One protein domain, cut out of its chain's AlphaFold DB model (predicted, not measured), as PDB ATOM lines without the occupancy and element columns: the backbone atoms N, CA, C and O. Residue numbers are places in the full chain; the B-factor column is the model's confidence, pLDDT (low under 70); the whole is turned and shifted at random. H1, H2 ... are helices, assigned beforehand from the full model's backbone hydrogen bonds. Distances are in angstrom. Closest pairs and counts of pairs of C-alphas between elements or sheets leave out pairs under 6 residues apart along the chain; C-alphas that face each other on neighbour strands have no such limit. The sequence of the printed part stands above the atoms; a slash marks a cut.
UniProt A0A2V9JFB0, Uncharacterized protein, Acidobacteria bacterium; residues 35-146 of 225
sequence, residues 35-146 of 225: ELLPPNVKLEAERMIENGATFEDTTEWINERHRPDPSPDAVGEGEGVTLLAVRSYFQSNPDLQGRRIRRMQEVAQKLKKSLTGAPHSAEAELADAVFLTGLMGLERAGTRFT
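What this domain is: This is residues 35 to 146 of the 225 residues of an uncharacterized protein of Acidobacteria bacterium (UniProt A0A2V9JFB0). A helical hairpin, H1 and H2, with H3 crossing H2 at a steep tilt makes a small head, and a second, longer helical hairpin, H4 and H5, reaches out from it as an arm. From the head's other end the loop between H2 and H3 sticks out, with residues 70 to 75 standing free, and this loop and the arm together make the length. The 112 printed residues hold five named helices, H1 to H5 in chain order, and no named strand, and the class is all helix. The whole is loose, with a radius of gyration of the C-alphas of 17.5 A and spans of 63 by 24 by 23 A.

Where its parts are: Begin at Glu 35 and go on to C-alpha 39 at (-21.888, 0.158, -19.577), where H1 starts; it runs through residues 39 to 50 over 16.2 A. H2 follows as residues 55 to 65, 15.4 A long. Next come H3, residues 83 to 92, and H4, residues 94 to 114, the longest helix at 30.3 A. Find C-alpha 114 at (-57.670, 3.976, -12.621), where H4 ends. H5 takes residues 122 to 136, 20.6 A from first to last C-alpha, and ends at C-alpha 136 at (-39.863, 6.332, -1.912).

How they stand to each other: Look first at H1 and H2, a helical hairpin: they touch, with the closest C-alphas, those of Ala 45 and Thr 58, 6.1 A apart, and run opposite ways at a shallow tilt of 31 degrees. H2 touches H3 at a steep tilt of 61 degrees, closest at the C-alphas of Thr 59 and Leu 83, 6.0 A apart. H1 and H3 are near each other. H3 and H4 only just touch, only at the corner, with 3 pairs of C-alphas within 8 A, the closest Phe 90 and Leu 96 at 6.8 A; their lines are about perpendicular at 88 degrees. With residues 46 to 50 alone H1 touches residues 96 to 103 of H4, and the C-alphas of Glu 50 and Arg 100 come closest at 4.2 A; the tilt is steep, 46 degrees, the same way. H4, with residues 104 to 112 alone, touches H5, closest at the C-alphas of Met 104 and Leu 135, 6.4 A apart; this helical hairpin runs opposite ways at a shallow tilt of 27 degrees. H5 is apart from H1, H2 and H3. In H1, H2, H3, H4 and H5 every O i to N i+4 pair is within hydrogen-bond range.

The domain as a whole: The C-alphas farthest apart are those of Pro 72 and Gly 117, 62.9 A. The printed part has no cut. The link from H2 to H3 is long, with 17 residues. The model's pLDDT is under 70 at residues 67 to 79, 111 to 112 and 114 to 146.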
ATOM      1  N   GLU A  35     -19.499   2.971 -11.004       84.38
ATOM      2  CA  GLU A  35     -19.030   3.431 -12.318       84.38
ATOM      3  C   GLU A  35     -18.078   2.459 -13.008       84.38
ATOM      4  O   GLU A  35     -17.907   2.536 -14.219       84.38
ATOM      5  N   LEU A  36     -17.492   1.532 -12.245       81.62
ATOM      6  CA  LEU A  36     -16.620   0.481 -12.765       81.62
ATOM      7  C   LEU A  36     -17.407  -0.686 -13.383       81.62
ATOM      8  O   LEU A  36     -16.799  -1.617 -13.904       81.62
ATOM      9  N   LEU A  37     -18.742  -0.662 -13.309       80.19
ATOM     10  CA  LEU A  37     -19.579  -1.660 -13.962       80.19
ATOM     11  C   LEU A  37     -19.550  -1.487 -15.486       80.19
ATOM     12  O   LEU A  37     -19.502  -0.355 -15.979       80.19
ATOM     13  N   PRO A  38     -19.674  -2.588 -16.250       82.69
ATOM     14  CA  PRO A  38     -19.822  -2.507 -17.695       82.69
ATOM     15  C   PRO A  38     -20.999  -1.602 -18.091       82.69
ATOM     16  O   PRO A  38     -22.045  -1.640 -17.435       82.69
ATOM     17  N   PRO A  39     -20.889  -0.842 -19.195       82.50
ATOM     18  CA  PRO A  39     -21.888   0.158 -19.577       82.50
ATOM     19  C   PRO A  39     -23.292  -0.436 -19.775       82.50
ATOM     20  O   PRO A  39     -24.280   0.187 -19.396       82.50
ATOM     21  N   ASN A  40     -23.383  -1.667 -20.289       84.00
ATOM     22  CA  ASN A  40     -24.658  -2.367 -20.472       84.00
ATOM     23  C   ASN A  40     -25.332  -2.686 -19.127       84.00
ATOM     24  O   ASN A  40     -26.515  -2.410 -18.944       84.00
ATOM     25  N   VAL A  41     -24.560  -3.202 -18.165       84.62
ATOM     26  CA  VAL A  41     -25.043  -3.539 -16.814       84.62
ATOM     27  C   VAL A  41     -25.438  -2.271 -16.061       84.62
ATOM     28  O   VAL A  41     -26.473  -2.239 -15.399       84.62
ATOM     29  N   LYS A  42     -24.643  -1.205 -16.204       87.25
ATOM     30  CA  LYS A  42     -24.910   0.106 -15.612       87.25
ATOM     31  C   LYS A  42     -26.245   0.677 -16.096       87.25
ATOM     32  O   LYS A  42     -27.070   1.075 -15.279       87.25
ATOM     33  N   LEU A  43     -26.481   0.669 -17.407       89.56
ATOM     34  CA  LEU A  43     -27.695   1.220 -18.009       89.56
ATOM     35  C   LEU A  43     -28.956   0.444 -17.603       89.56
ATOM     36  O   LEU A  43     -29.999   1.045 -17.343       89.56
ATOM     37  N   GLU A  44     -28.878  -0.883 -17.514       88.06
ATOM     38  CA  GLU A  44     -29.995  -1.705 -17.036       88.06
ATOM     39  C   GLU A  44     -30.263  -1.508 -15.540       88.06
ATOM     40  O   GLU A  44     -31.418  -1.333 -15.146       88.06
ATOM     41  N   ALA A  45     -29.216  -1.435 -14.717       87.50
ATOM     42  CA  ALA A  45     -29.346  -1.132 -13.296       87.50
ATOM     43  C   ALA A  45     -29.944   0.266 -13.054       87.50
ATOM     44  O   ALA A  45     -30.832   0.422 -12.215       87.50
ATOM     45  N   GLU A  46     -29.539   1.279 -13.825       90.88
ATOM     46  CA  GLU A  46     -30.151   2.612 -13.784       90.88
ATOM     47  C   GLU A  46     -31.641   2.569 -14.146       90.88
ATOM     48  O   GLU A  46     -32.456   3.176 -13.452       90.88
ATOM     49  N   ARG A  47     -32.024   1.806 -15.180       89.12
ATOM     50  CA  ARG A  47     -33.437   1.608 -15.547       89.12
ATOM     51  C   ARG A  47     -34.229   0.908 -14.447       89.12
ATOM     52  O   ARG A  47     -35.386   1.258 -14.225       89.12
ATOM     53  N   MET A  48     -33.645  -0.071 -13.759       86.69
ATOM     54  CA  MET A  48     -34.297  -0.728 -12.621       86.69
ATOM     55  C   MET A  48     -34.562   0.262 -11.488       86.69
ATOM     56  O   MET A  48     -35.687   0.342 -10.992       86.69
ATOM     57  N   ILE A  49     -33.558   1.068 -11.136       87.81
ATOM     58  CA  ILE A  49     -33.684   2.116 -10.120       87.81
ATOM     59  C   ILE A  49     -34.735   3.153 -10.537       87.81
ATOM     60  O   ILE A  49     -35.540   3.567  -9.703       87.81
ATOM     61  N   GLU A  50     -34.762   3.559 -11.809       87.69
ATOM     62  CA  GLU A  50     -35.749   4.500 -12.354       87.69
ATOM     63  C   GLU A  50     -37.180   3.949 -12.279       87.69
ATOM     64  O   GLU A  50     -38.107   4.679 -11.930       87.69
ATOM     65  N   ASN A  51     -37.358   2.654 -12.545       82.50
ATOM     66  CA  ASN A  51     -38.651   1.969 -12.458       82.50
ATOM     67  C   ASN A  51     -39.101   1.671 -11.016       82.50
ATOM     68  O   ASN A  51     -40.182   1.118 -10.828       82.50
ATOM     69  N   GLY A  52     -38.308   2.045 -10.007       75.69
ATOM     70  CA  GLY A  52     -38.681   1.921  -8.600       75.69
ATOM     71  C   GLY A  52     -38.153   0.673  -7.892       75.69
ATOM     72  O   GLY A  52     -38.593   0.407  -6.778       75.69
ATOM     73  N   ALA A  53     -37.207  -0.068  -8.479       81.25
ATOM     74  CA  ALA A  53     -36.537  -1.157  -7.768       81.25
ATOM     75  C   ALA A  53     -35.794  -0.634  -6.522       81.25
ATOM     76  O   ALA A  53     -35.331   0.521  -6.484       81.25
ATOM     77  N   THR A  54     -35.680  -1.491  -5.504       83.44
ATOM     78  CA  THR A  54     -34.881  -1.194  -4.308       83.44
ATOM     79  C   THR A  54     -33.389  -1.297  -4.621       83.44
ATOM     80  O   THR A  54     -32.980  -1.912  -5.618       83.44
ATOM     81  N   PHE A  55     -32.546  -0.687  -3.784       83.50
ATOM     82  CA  PHE A  55     -31.100  -0.841  -3.931       83.50
ATOM     83  C   PHE A  55     -30.678  -2.297  -3.749       83.50
ATOM     84  O   PHE A  55     -29.822  -2.773  -4.486       83.50
ATOM     85  N   GLU A  56     -31.312  -3.014  -2.823       81.69
ATOM     86  CA  GLU A  56     -31.064  -4.428  -2.578       81.69
ATOM     87  C   GLU A  56     -31.380  -5.264  -3.821       81.69
ATOM     88  O   GLU A  56     -30.488  -5.959  -4.305       81.69
ATOM     89  N   ASP A  57     -32.567  -5.112  -4.417       80.06
ATOM     90  CA  ASP A  57     -32.953  -5.869  -5.621       80.06
ATOM     91  C   ASP A  57     -32.033  -5.549  -6.805       80.06
ATOM     92  O   ASP A  57     -31.647  -6.432  -7.570       80.06
ATOM     93  N   THR A  58     -31.637  -4.281  -6.944       85.38
ATOM     94  CA  THR A  58     -30.698  -3.864  -7.992       85.38
ATOM     95  C   THR A  58     -29.327  -4.505  -7.770       85.38
ATOM     96  O   THR A  58     -28.698  -4.972  -8.715       85.38
ATOM     97  N   THR A  59     -28.854  -4.579  -6.523       83.62
ATOM     98  CA  THR A  59     -27.571  -5.224  -6.209       83.62
ATOM     99  C   THR A  59     -27.617  -6.734  -6.385       83.62
ATOM    100  O   THR A  59     -26.654  -7.299  -6.893       83.62
ATOM    101  N   GLU A  60     -28.713  -7.386  -5.990       83.69
ATOM    102  CA  GLU A  60     -28.944  -8.816  -6.202       83.69
ATOM    103  C   GLU A  60     -28.916  -9.114  -7.705       83.69
ATOM    104  O   GLU A  60     -28.111  -9.928  -8.153       83.69
ATOM    105  N   TRP A  61     -29.661  -8.342  -8.499       86.56
ATOM    106  CA  TRP A  61     -29.698  -8.472  -9.954       86.56
ATOM    107  C   TRP A  61     -28.325  -8.283 -10.614       86.56
ATOM    108  O   TRP A  61     -27.935  -9.098 -11.455       86.56
ATOM    109  N   ILE A  62     -27.563  -7.250 -10.217       83.81
ATOM    110  CA  ILE A  62     -26.201  -7.021 -10.732       83.81
ATOM    111  C   ILE A  62     -25.307  -8.211 -10.376       83.81
ATOM    112  O   ILE A  62     -24.589  -8.704 -11.237       83.81
ATOM    113  N   ASN A  63     -25.361  -8.692  -9.135       81.50
ATOM    114  CA  ASN A  63     -24.509  -9.787  -8.664       81.50
ATOM    115  C   ASN A  63     -24.865 -11.142  -9.305       81.50
ATOM    116  O   ASN A  63     -24.001 -12.006  -9.430       81.50
ATOM    117  N   GLU A  64     -26.116 -11.347  -9.716       78.81
ATOM    118  CA  GLU A  64     -26.548 -12.573 -10.394       78.81
ATOM    119  C   GLU A  64     -26.162 -12.600 -11.877       78.81
ATOM    120  O   GLU A  64     -25.735 -13.641 -12.390       78.81
ATOM    121  N   ARG A  65     -26.314 -11.463 -12.573       74.25
ATOM    122  CA  ARG A  65     -26.098 -11.350 -14.025       74.25
ATOM    123  C   ARG A  65     -24.682 -10.941 -14.412       74.25
ATOM    124  O   ARG A  65     -24.213 -11.349 -15.471       74.25
ATOM    125  N   HIS A  66     -23.994 -10.155 -13.588       70.56
ATOM    126  CA  HIS A  66     -22.619  -9.752 -13.856       70.56
ATOM    127  C   HIS A  66     -21.647 -10.797 -13.310       70.56
ATOM    128  O   HIS A  66     -21.216 -10.750 -12.159       70.56
ATOM    129  N   ARG A  67     -21.295 -11.756 -14.168       64.06
ATOM    130  CA  ARG A  67     -20.153 -12.645 -13.943       64.06
ATOM    131  C   ARG A  67     -18.970 -12.106 -14.749       64.06
ATOM    132  O   ARG A  67     -19.162 -11.836 -15.933       64.06
ATOM    133  N   PRO A  68     -17.788 -11.923 -14.140       62.94
ATOM    134  CA  PRO A  68     -16.616 -11.454 -14.858       62.94
ATOM    135  C   PRO A  68     -16.193 -12.511 -15.869       62.94
ATOM    136  O   PRO A  68     -16.389 -13.713 -15.647       62.94
ATOM    137  N   ASP A  69     -15.595 -12.055 -16.962       56.72
ATOM    138  CA  ASP A  69     -15.105 -12.941 -18.007       56.72
ATOM    139  C   ASP A  69     -14.066 -13.913 -17.387       56.72
ATOM    140  O   ASP A  69     -13.212 -13.504 -16.582       56.72
ATOM    141  N   PRO A  70     -14.120 -15.233 -17.650       54.53
ATOM    142  CA  PRO A  70     -13.133 -16.180 -17.131       54.53
ATOM    143  C   PRO A  70     -11.714 -15.983 -17.693       54.53
ATOM    144  O   PRO A  70     -10.816 -16.730 -17.296       54.53
ATOM    145  N   SER A  71     -11.493 -14.995 -18.565       53.88
ATOM    146  CA  SER A  71     -10.182 -14.701 -19.141       53.88
ATOM    147  C   SER A  71      -9.132 -14.364 -18.060       53.88
ATOM    148  O   SER A  71      -9.391 -13.538 -17.178       53.88
ATOM    149  N   PRO A  72      -7.936 -14.984 -18.101       53.16
ATOM    150  CA  PRO A  72      -6.869 -14.775 -17.118       53.16
ATOM    151  C   PRO A  72      -6.269 -13.358 -17.130       53.16
ATOM    152  O   PRO A  72      -5.569 -13.001 -16.182       53.16
ATOM    153  N   ASP A  73      -6.588 -12.545 -18.141       51.22
ATOM    154  CA  ASP A  73      -6.094 -11.171 -18.289       51.22
ATOM    155  C   ASP A  73      -7.018 -10.116 -17.642       51.22
ATOM    156  O   ASP A  73      -6.635  -8.953 -17.502       51.22
ATOM    157  N   ALA A  74      -8.211 -10.508 -17.170       53.19
ATOM    158  CA  ALA A  74      -9.182  -9.627 -16.507       53.19
ATOM    159  C   ALA A  74      -8.821  -9.396 -15.019       53.19
ATOM    160  O   ALA A  74      -9.550  -9.734 -14.079       53.19
ATOM    161  N   VAL A  75      -7.636  -8.834 -14.769       42.81
ATOM    162  CA  VAL A  75      -7.185  -8.448 -13.425       42.81
ATOM    163  C   VAL A  75      -7.876  -7.142 -13.021       42.81
ATOM    164  O   VAL A  75      -7.359  -6.054 -13.244       42.81
ATOM    165  N   GLY A  76      -9.051  -7.244 -12.399       50.34
ATOM    166  CA  GLY A  76      -9.772  -6.082 -11.859       50.34
ATOM    167  C   GLY A  76     -11.293  -6.161 -11.938       50.34
ATOM    168  O   GLY A  76     -11.967  -5.330 -11.336       50.34
ATOM    169  N   GLU A  77     -11.843  -7.161 -12.627       55.84
ATOM    170  CA  GLU A  77     -13.291  -7.323 -12.743       55.84
ATOM    171  C   GLU A  77     -13.851  -8.009 -11.494       55.84
ATOM    172  O   GLU A  77     -13.619  -9.196 -11.236       55.84
ATOM    173  N   GLY A  78     -14.551  -7.238 -10.666       59.31
ATOM    174  CA  GLY A  78     -15.270  -7.788  -9.526       59.31
ATOM    175  C   GLY A  78     -16.502  -8.589  -9.943       59.31
ATOM    176  O   GLY A  78     -17.135  -8.263 -10.941       59.31
ATOM    177  N   GLU A  79     -16.893  -9.608  -9.164       66.19
ATOM    178  CA  GLU A  79     -18.119 -10.417  -9.378       66.19
ATOM    179  C   GLU A  79     -19.412  -9.661  -9.016       66.19
ATOM    180  O   GLU A  79     -20.283 -10.176  -8.319       66.19
ATOM    181  N   GLY A  80     -19.524  -8.400  -9.433       73.12
ATOM    182  CA  GLY A  80     -20.666  -7.543  -9.129       73.12
ATOM    183  C   GLY A  80     -20.309  -6.374  -8.223       73.12
ATOM    184  O   GLY A  80     -19.180  -5.887  -8.222       73.12
ATOM    185  N   VAL A  81     -21.285  -5.886  -7.461       80.56
ATOM    186  CA  VAL A  81     -21.217  -4.589  -6.782       80.56
ATOM    187  C   VAL A  81     -21.676  -4.684  -5.325       80.56
ATOM    188  O   VAL A  81     -22.501  -5.523  -4.949       80.56
ATOM    189  N   THR A  82     -21.133  -3.827  -4.464       83.81
ATOM    190  CA  THR A  82     -21.627  -3.673  -3.093       83.81
ATOM    191  C   THR A  82     -22.867  -2.780  -3.039       83.81
ATOM    192  O   THR A  82     -23.040  -1.866  -3.845       83.81
ATOM    193  N   LEU A  83     -23.722  -3.009  -2.038       81.81
ATOM    194  CA  LEU A  83     -24.905  -2.177  -1.785       81.81
ATOM    195  C   LEU A  83     -24.546  -0.704  -1.568       81.81
ATOM    196  O   LEU A  83     -25.230   0.191  -2.061       81.81
ATOM    197  N   LEU A  84     -23.431  -0.456  -0.877       81.81
ATOM    198  CA  LEU A  84     -22.930   0.892  -0.634       81.81
ATOM    199  C   LEU A  84     -22.600   1.625  -1.939       81.81
ATOM    200  O   LEU A  84     -22.889   2.812  -2.049       81.81
ATOM    201  N   ALA A  85     -22.042   0.925  -2.929       83.75
ATOM    202  CA  ALA A  85     -21.706   1.513  -4.219       83.75
ATOM    203  C   ALA A  85     -22.957   1.981  -4.976       83.75
ATOM    204  O   ALA A  85     -22.977   3.095  -5.493       83.75
ATOM    205  N   VAL A  86     -24.014   1.159  -4.998       85.44
ATOM    206  CA  VAL A  86     -25.297   1.500  -5.642       85.44
ATOM    207  C   VAL A  86     -25.948   2.691  -4.945       85.44
ATOM    208  O   VAL A  86     -26.357   3.647  -5.603       85.44
ATOM    209  N   ARG A  87     -25.979   2.679  -3.608       85.06
ATOM    210  CA  ARG A  87     -26.513   3.791  -2.813       85.06
ATOM    211  C   ARG A  87     -25.737   5.084  -3.054       85.06
ATOM    212  O   ARG A  87     -26.343   6.123  -3.301       85.06
ATOM    213  N   SER A  88     -24.407   5.019  -2.990       84.44
ATOM    214  CA  SER A  88     -23.543   6.183  -3.176       84.44
ATOM    215  C   SER A  88     -23.694   6.767  -4.579       84.44
ATOM    216  O   SER A  88     -23.742   7.985  -4.708       84.44
ATOM    217  N   TYR A  89     -23.814   5.918  -5.602       88.69
ATOM    218  CA  TYR A  89     -24.029   6.346  -6.983       88.69
ATOM    219  C   TYR A  89     -25.383   7.030  -7.184       88.69
ATOM    220  O   TYR A  89     -25.469   8.081  -7.815       88.69
ATOM    221  N   PHE A  90     -26.452   6.471  -6.615       87.12
ATOM    222  CA  PHE A  90     -27.763   7.109  -6.684       87.12
ATOM    223  C   PHE A  90     -27.758   8.480  -5.998       87.12
ATOM    224  O   PHE A  90     -28.305   9.439  -6.536       87.12
ATOM    225  N   GLN A  91     -27.116   8.593  -4.832       84.38
ATOM    226  CA  GLN A  91     -27.023   9.848  -4.080       84.38
ATOM    227  C   GLN A  91     -26.189  10.917  -4.796       84.38
ATOM    228  O   GLN A  91     -26.527  12.095  -4.709       84.38
ATOM    229  N   SER A  92     -25.134  10.521  -5.512       86.56
ATOM    230  CA  SER A  92     -24.286  11.448  -6.267       86.56
ATOM    231  C   SER A  92     -24.851  11.840  -7.637       86.56
ATOM    232  O   SER A  92     -24.361  12.801  -8.224       86.56
ATOM    233  N   ASN A  93     -25.874  11.142  -8.145       88.44
ATOM    234  CA  ASN A  93     -26.460  11.387  -9.463       88.44
ATOM    235  C   ASN A  93     -27.862  12.037  -9.372       88.44
ATOM    236  O   ASN A  93     -28.872  11.324  -9.312       88.44
ATOM    237  N   PRO A  94     -27.965  13.383  -9.391       84.62
ATOM    238  CA  PRO A  94     -29.248  14.083  -9.306       84.62
ATOM    239  C   PRO A  94     -30.140  13.851 -10.533       84.62
ATOM    240  O   PRO A  94     -31.366  13.862 -10.412       84.62
ATOM    241  N   ASP A  95     -29.559  13.580 -11.704       89.50
ATOM    242  CA  ASP A  95     -30.329  13.324 -12.921       89.50
ATOM    243  C   ASP A  95     -31.094  12.004 -12.822       89.50
ATOM    244  O   ASP A  95     -32.271  11.935 -13.180       89.50
ATOM    245  N   LEU A  96     -30.453  10.959 -12.291       86.25
ATOM    246  CA  LEU A  96     -31.097   9.670 -12.039       86.25
ATOM    247  C   LEU A  96     -32.225   9.801 -11.005       86.25
ATOM    248  O   LEU A  96     -33.302   9.230 -11.191       86.25
ATOM    249  N   GLN A  97     -32.016  10.602  -9.955       83.44
ATOM    250  CA  GLN A  97     -33.059  10.920  -8.974       83.44
ATOM    251  C   GLN A  97     -34.247  11.628  -9.640       83.44
ATOM    252  O   GLN A  97     -35.397  11.233  -9.444       83.44
ATOM    253  N   GLY A  98     -33.979  12.632 -10.479       82.38
ATOM    254  CA  GLY A  98     -35.004  13.369 -11.214       82.38
ATOM    255  C   GLY A  98     -35.807  12.484 -12.170       82.38
ATOM    256  O   GLY A  98     -37.038  12.564 -12.190       82.38
ATOM    257  N   ARG A  99     -35.137  11.600 -12.926       87.00
ATOM    258  CA  ARG A  99     -35.805  10.623 -13.808       87.00
ATOM    259  C   ARG A  99     -36.711   9.683 -13.021       87.00
ATOM    260  O   ARG A  99     -37.880   9.536 -13.377       87.00
ATOM    261  N   ARG A 100     -36.214   9.129 -11.909       83.94
ATOM    262  CA  ARG A 100     -37.004   8.266 -11.020       83.94
ATOM    263  C   ARG A 100     -38.252   8.987 -10.502       83.94
ATOM    264  O   ARG A 100     -39.347   8.447 -10.606       83.94
ATOM    265  N   ILE A 101     -38.122  10.224 -10.013       79.19
ATOM    266  CA  ILE A 101     -39.262  11.007  -9.503       79.19
ATOM    267  C   ILE A 101     -40.315  11.238 -10.594       79.19
ATOM    268  O   ILE A 101     -41.503  11.052 -10.336       79.19
ATOM    269  N   ARG A 102     -39.906  11.600 -11.815       84.25
ATOM    270  CA  ARG A 102     -40.847  11.787 -12.936       84.25
ATOM    271  C   ARG A 102     -41.584  10.492 -13.270       84.25
ATOM    272  O   ARG A 102     -42.810  10.496 -13.343       84.25
ATOM    273  N   ARG A 103     -40.858   9.376 -13.381       82.19
ATOM    274  CA  ARG A 103     -41.431   8.040 -13.618       82.19
ATOM    275  C   ARG A 103     -42.463   7.681 -12.546       82.19
ATOM    276  O   ARG A 103     -43.571   7.254 -12.858       82.19
ATOM    277  N   MET A 104     -42.116   7.909 -11.282       76.19
ATOM    278  CA  MET A 104     -42.996   7.682 -10.137       76.19
ATOM    279  C   MET A 104     -44.268   8.539 -10.208       76.19
ATOM    280  O   MET A 104     -45.360   8.028  -9.971       76.19
ATOM    281  N   GLN A 105     -44.148   9.819 -10.570       77.94
ATOM    282  CA  GLN A 105     -45.294  10.717 -10.744       77.94
ATOM    283  C   GLN A 105     -46.215  10.257 -11.877       77.94
ATOM    284  O   GLN A 105     -47.432  10.247 -11.710       77.94
ATOM    285  N   GLU A 106     -45.656   9.837 -13.013       82.31
ATOM    286  CA  GLU A 106     -46.434   9.308 -14.138       82.31
ATOM    287  C   GLU A 106     -47.209   8.044 -13.752       82.31
ATOM    288  O   GLU A 106     -48.384   7.902 -14.101       82.31
ATOM    289  N   VAL A 107     -46.569   7.129 -13.018       76.06
ATOM    290  CA  VAL A 107     -47.208   5.905 -12.515       76.06
ATOM    291  C   VAL A 107     -48.322   6.251 -11.529       76.06
ATOM    292  O   VAL A 107     -49.443   5.772 -11.697       76.06
ATOM    293  N   ALA A 108     -48.062   7.140 -10.568       71.38
ATOM    294  CA  ALA A 108     -49.067   7.596  -9.611       71.38
ATOM    295  C   ALA A 108     -50.272   8.243 -10.315       71.38
ATOM    296  O   ALA A 108     -51.416   7.914 -10.016       71.38
ATOM    297  N   GLN A 109     -50.044   9.095 -11.320       74.88
ATOM    298  CA  GLN A 109     -51.123   9.708 -12.099       74.88
ATOM    299  C   GLN A 109     -51.941   8.683 -12.894       74.88
ATOM    300  O   GLN A 109     -53.163   8.811 -12.977       74.88
ATOM    301  N   LYS A 110     -51.299   7.669 -13.487       75.44
ATOM    302  CA  LYS A 110     -52.002   6.579 -14.184       75.44
ATOM    303  C   LYS A 110     -52.871   5.776 -13.221       75.44
ATOM    304  O   LYS A 110     -54.024   5.495 -13.535       75.44
ATOM    305  N   LEU A 111     -52.349   5.469 -12.037       67.06
ATOM    306  CA  LEU A 111     -53.079   4.728 -11.009       67.06
ATOM    307  C   LEU A 111     -54.230   5.554 -10.423       67.06
ATOM    308  O   LEU A 111     -55.344   5.049 -10.298       67.06
ATOM    309  N   LYS A 112     -54.029   6.855 -10.198       69.44
ATOM    310  CA  LYS A 112     -55.091   7.788  -9.794       69.44
ATOM    311  C   LYS A 112     -56.234   7.850 -10.805       69.44
ATOM    312  O   LYS A 112     -57.393   7.892 -10.415       69.44
ATOM    313  N   LYS A 113     -55.923   7.808 -12.103       71.56
ATOM    314  CA  LYS A 113     -56.938   7.728 -13.167       71.56
ATOM    315  C   LYS A 113     -57.677   6.385 -13.182       71.56
ATOM    316  O   LYS A 113     -58.829   6.353 -13.598       71.56
ATOM    317  N   SER A 114     -57.036   5.300 -12.738       67.00
ATOM    318  CA  SER A 114     -57.670   3.976 -12.621       67.00
ATOM    319  C   SER A 114     -58.561   3.821 -11.383       67.00
ATOM    320  O   SER A 114     -59.438   2.964 -11.373       67.00
ATOM    321  N   LEU A 115     -58.383   4.670 -10.365       65.38
ATOM    322  CA  LEU A 115     -59.273   4.766  -9.208       65.38
ATOM    323  C   LEU A 115     -60.538   5.544  -9.607       65.38
ATOM    324  O   LEU A 115     -60.686   6.741  -9.366       65.38
ATOM    325  N   THR A 116     -61.451   4.855 -10.285       54.72
ATOM    326  CA  THR A 116     -62.780   5.356 -10.651       54.72
ATOM    327  C   THR A 116     -63.602   5.695  -9.406       54.72
ATOM    328  O   THR A 116     -63.981   4.794  -8.664       54.72
ATOM    329  N   GLY A 117     -63.933   6.977  -9.205       56.97
ATOM    330  CA  GLY A 117     -65.087   7.374  -8.384       56.97
ATOM    331  C   GLY A 117     -64.918   8.604  -7.493       56.97
ATOM    332  O   GLY A 117     -65.875   9.355  -7.340       56.97
ATOM    333  N   ALA A 118     -63.736   8.866  -6.928       60.62
ATOM    334  CA  ALA A 118     -63.550  10.018  -6.041       60.62
ATOM    335  C   ALA A 118     -62.059  10.367  -5.857       60.62
ATOM    336  O   ALA A 118     -61.413   9.836  -4.957       60.62
ATOM    337  N   PRO A 119     -61.491  11.293  -6.650       58.16
ATOM    338  CA  PRO A 119     -60.078  11.688  -6.550       58.16
ATOM    339  C   PRO A 119     -59.703  12.413  -5.240       58.16
ATOM    340  O   PRO A 119     -58.523  12.698  -5.032       58.16
ATOM    341  N   HIS A 120     -60.694  12.703  -4.389       62.66
ATOM    342  CA  HIS A 120     -60.575  13.328  -3.065       62.66
ATOM    343  C   HIS A 120     -61.175  12.461  -1.943       62.66
ATOM    344  O   HIS A 120     -61.485  12.976  -0.870       62.66
ATOM    345  N   SER A 121     -61.423  11.165  -2.174       66.12
ATOM    346  CA  SER A 121     -61.807  10.283  -1.068       66.12
ATOM    347  C   SER A 121     -60.606  10.031  -0.157       66.12
ATOM    348  O   SER A 121     -59.458  10.022  -0.604       66.12
ATOM    349  N   ALA A 122     -60.872   9.747   1.118       60.19
ATOM    350  CA  ALA A 122     -59.839   9.315   2.059       60.19
ATOM    351  C   ALA A 122     -59.072   8.075   1.554       60.19
ATOM    352  O   ALA A 122     -57.900   7.898   1.871       60.19
ATOM    353  N   GLU A 123     -59.707   7.237   0.731       57.66
ATOM    354  CA  GLU A 123     -59.084   6.076   0.086       57.66
ATOM    355  C   GLU A 123     -58.122   6.477  -1.039       57.66
ATOM    356  O   GLU A 123     -57.055   5.883  -1.161       57.66
ATOM    357  N   ALA A 124     -58.450   7.509  -1.823       62.69
ATOM    358  CA  ALA A 124     -57.549   8.063  -2.832       62.69
ATOM    359  C   ALA A 124     -56.346   8.770  -2.190       62.69
ATOM    360  O   ALA A 124     -55.230   8.644  -2.684       62.69
ATOM    361  N   GLU A 125     -56.544   9.456  -1.061       63.69
ATOM    362  CA  GLU A 125     -55.458  10.071  -0.287       63.69
ATOM    363  C   GLU A 125     -54.572   9.026   0.408       63.69
ATOM    364  O   GLU A 125     -53.349   9.167   0.441       63.69
ATOM    365  N   LEU A 126     -55.166   7.942   0.920       59.31
ATOM    366  CA  LEU A 126     -54.431   6.800   1.464       59.31
ATOM    367  C   LEU A 126     -53.644   6.080   0.362       59.31
ATOM    368  O   LEU A 126     -52.494   5.713   0.583       59.31
ATOM    369  N   ALA A 127     -54.228   5.922  -0.825       60.31
ATOM    370  CA  ALA A 127     -53.536   5.393  -1.990       60.31
ATOM    371  C   ALA A 127     -52.379   6.314  -2.401       60.31
ATOM    372  O   ALA A 127     -51.266   5.825  -2.546       60.31
ATOM    373  N   ASP A 128     -52.586   7.632  -2.489       61.62
ATOM    374  CA  ASP A 128     -51.529   8.613  -2.775       61.62
ATOM    375  C   ASP A 128     -50.398   8.538  -1.723       61.62
ATOM    376  O   ASP A 128     -49.221   8.570  -2.083       61.62
ATOM    377  N   ALA A 129     -50.723   8.348  -0.438       60.22
ATOM    378  CA  ALA A 129     -49.743   8.163   0.635       60.22
ATOM    379  C   ALA A 129     -48.987   6.825   0.540       60.22
ATOM    380  O   ALA A 129     -47.769   6.815   0.696       60.22
ATOM    381  N   VAL A 130     -49.681   5.718   0.256       59.03
ATOM    382  CA  VAL A 130     -49.093   4.380   0.045       59.03
ATOM    383  C   VAL A 130     -48.241   4.346  -1.225       59.03
ATOM    384  O   VAL A 130     -47.204   3.688  -1.257       59.03
ATOM    385  N   PHE A 131     -48.628   5.086  -2.264       61.06
ATOM    386  CA  PHE A 131     -47.832   5.254  -3.472       61.06
ATOM    387  C   PHE A 131     -46.599   6.098  -3.195       61.06
ATOM    388  O   PHE A 131     -45.501   5.679  -3.537       61.06
ATOM    389  N   LEU A 132     -46.733   7.245  -2.527       58.59
ATOM    390  CA  LEU A 132     -45.581   8.053  -2.132       58.59
ATOM    391  C   LEU A 132     -44.601   7.252  -1.268       58.59
ATOM    392  O   LEU A 132     -43.407   7.291  -1.541       58.59
ATOM    393  N   THR A 133     -45.068   6.467  -0.294       58.56
ATOM    394  CA  THR A 133     -44.176   5.638   0.533       58.56
ATOM    395  C   THR A 133     -43.596   4.445  -0.216       58.56
ATOM    396  O   THR A 133     -42.397   4.197  -0.107       58.56
ATOM    397  N   GLY A 134     -44.400   3.730  -1.005       56.16
ATOM    398  CA  GLY A 134     -43.950   2.586  -1.799       56.16
ATOM    399  C   GLY A 134     -42.942   2.982  -2.878       56.16
ATOM    400  O   GLY A 134     -41.960   2.281  -3.099       56.16
ATOM    401  N   LEU A 135     -43.128   4.148  -3.496       54.38
ATOM    402  CA  LEU A 135     -42.228   4.673  -4.520       54.38
ATOM    403  C   LEU A 135     -40.945   5.281  -3.901       54.38
ATOM    404  O   LEU A 135     -39.879   5.249  -4.527       54.38
ATOM    405  N   MET A 136     -41.016   5.810  -2.669       56.25
ATOM    406  CA  MET A 136     -39.863   6.332  -1.912       56.25
ATOM    407  C   MET A 136     -39.048   5.255  -1.175       56.25
ATOM    408  O   MET A 136     -37.968   5.568  -0.669       56.25
ATOM    409  N   GLY A 137     -39.518   4.004  -1.124       58.72
ATOM    410  CA  GLY A 137     -38.798   2.870  -0.539       58.72
ATOM    411  C   GLY A 137     -37.536   2.518  -1.332       58.72
ATOM    412  O   GLY A 137     -37.530   1.592  -2.133       58.72
ATOM    413  N   LEU A 138     -36.464   3.285  -1.138       61.56
ATOM    414  CA  LEU A 138     -35.154   3.050  -1.753       61.56
ATOM    415  C   LEU A 138     -34.392   1.899  -1.075       61.56
ATOM    416  O   LEU A 138     -33.592   1.226  -1.718       61.56
ATOM    417  N   GLU A 139     -34.676   1.659   0.205       56.91
ATOM    418  CA  GLU A 139     -34.101   0.587   1.020       56.91
ATOM    419  C   GLU A 139     -35.215  -0.366   1.474       56.91
ATOM    420  O   GLU A 139     -36.289   0.089   1.884       56.91
ATOM    421  N   ARG A 140     -34.951  -1.679   1.513       54.12
ATOM    422  CA  ARG A 140     -35.875  -2.677   2.100       54.12
ATOM    423  C   ARG A 140     -36.153  -2.427   3.590       54.12
ATOM    424  O   ARG A 140     -37.150  -2.907   4.115       54.12
ATOM    425  N   ALA A 141     -35.301  -1.675   4.288       51.72
ATOM    426  CA  ALA A 141     -35.576  -1.206   5.649       51.72
ATOM    427  C   ALA A 141     -36.566  -0.022   5.676       51.72
ATOM    428  O   ALA A 141     -37.370   0.096   6.601       51.72
ATOM    429  N   GLY A 142     -36.538   0.825   4.642       48.03
ATOM    430  CA  GLY A 142     -37.416   1.982   4.461       48.03
ATOM    431  C   GLY A 142     -38.819   1.632   3.959       48.03
ATOM    432  O   GLY A 142     -39.731   2.431   4.130       48.03
ATOM    433  N   THR A 143     -39.049   0.425   3.434       47.91
ATOM    434  CA  THR A 143     -40.404  -0.075   3.113       47.91
ATOM    435  C   THR A 143     -41.267  -0.330   4.358       47.91
ATOM    436  O   THR A 143     -42.464  -0.579   4.240       47.91
ATOM    437  N   ARG A 144     -40.695  -0.196   5.567       47.31
ATOM    438  CA  ARG A 144     -41.435  -0.070   6.836       47.31
ATOM    439  C   ARG A 144     -41.892   1.364   7.141       47.31
ATOM    440  O   ARG A 144     -42.336   1.610   8.259       47.31
ATOM    441  N   PHE A 145     -41.801   2.309   6.201       47.28
ATOM    442  CA  PHE A 145     -42.478   3.599   6.342       47.28
ATOM    443  C   PHE A 145     -43.984   3.348   6.386       47.28
ATOM    444  O   PHE A 145     -44.623   3.030   5.383       47.28
ATOM    445  N   THR A 146     -44.547   3.419   7.588       51.38
ATOM    446  CA  THR A 146     -45.960   3.135   7.782       51.38
ATOM    447  C   THR A 146     -46.796   4.265   7.192       51.38
ATOM    448  O   THR A 146     -46.397   5.429   7.197       51.38
TER     449      THR A 146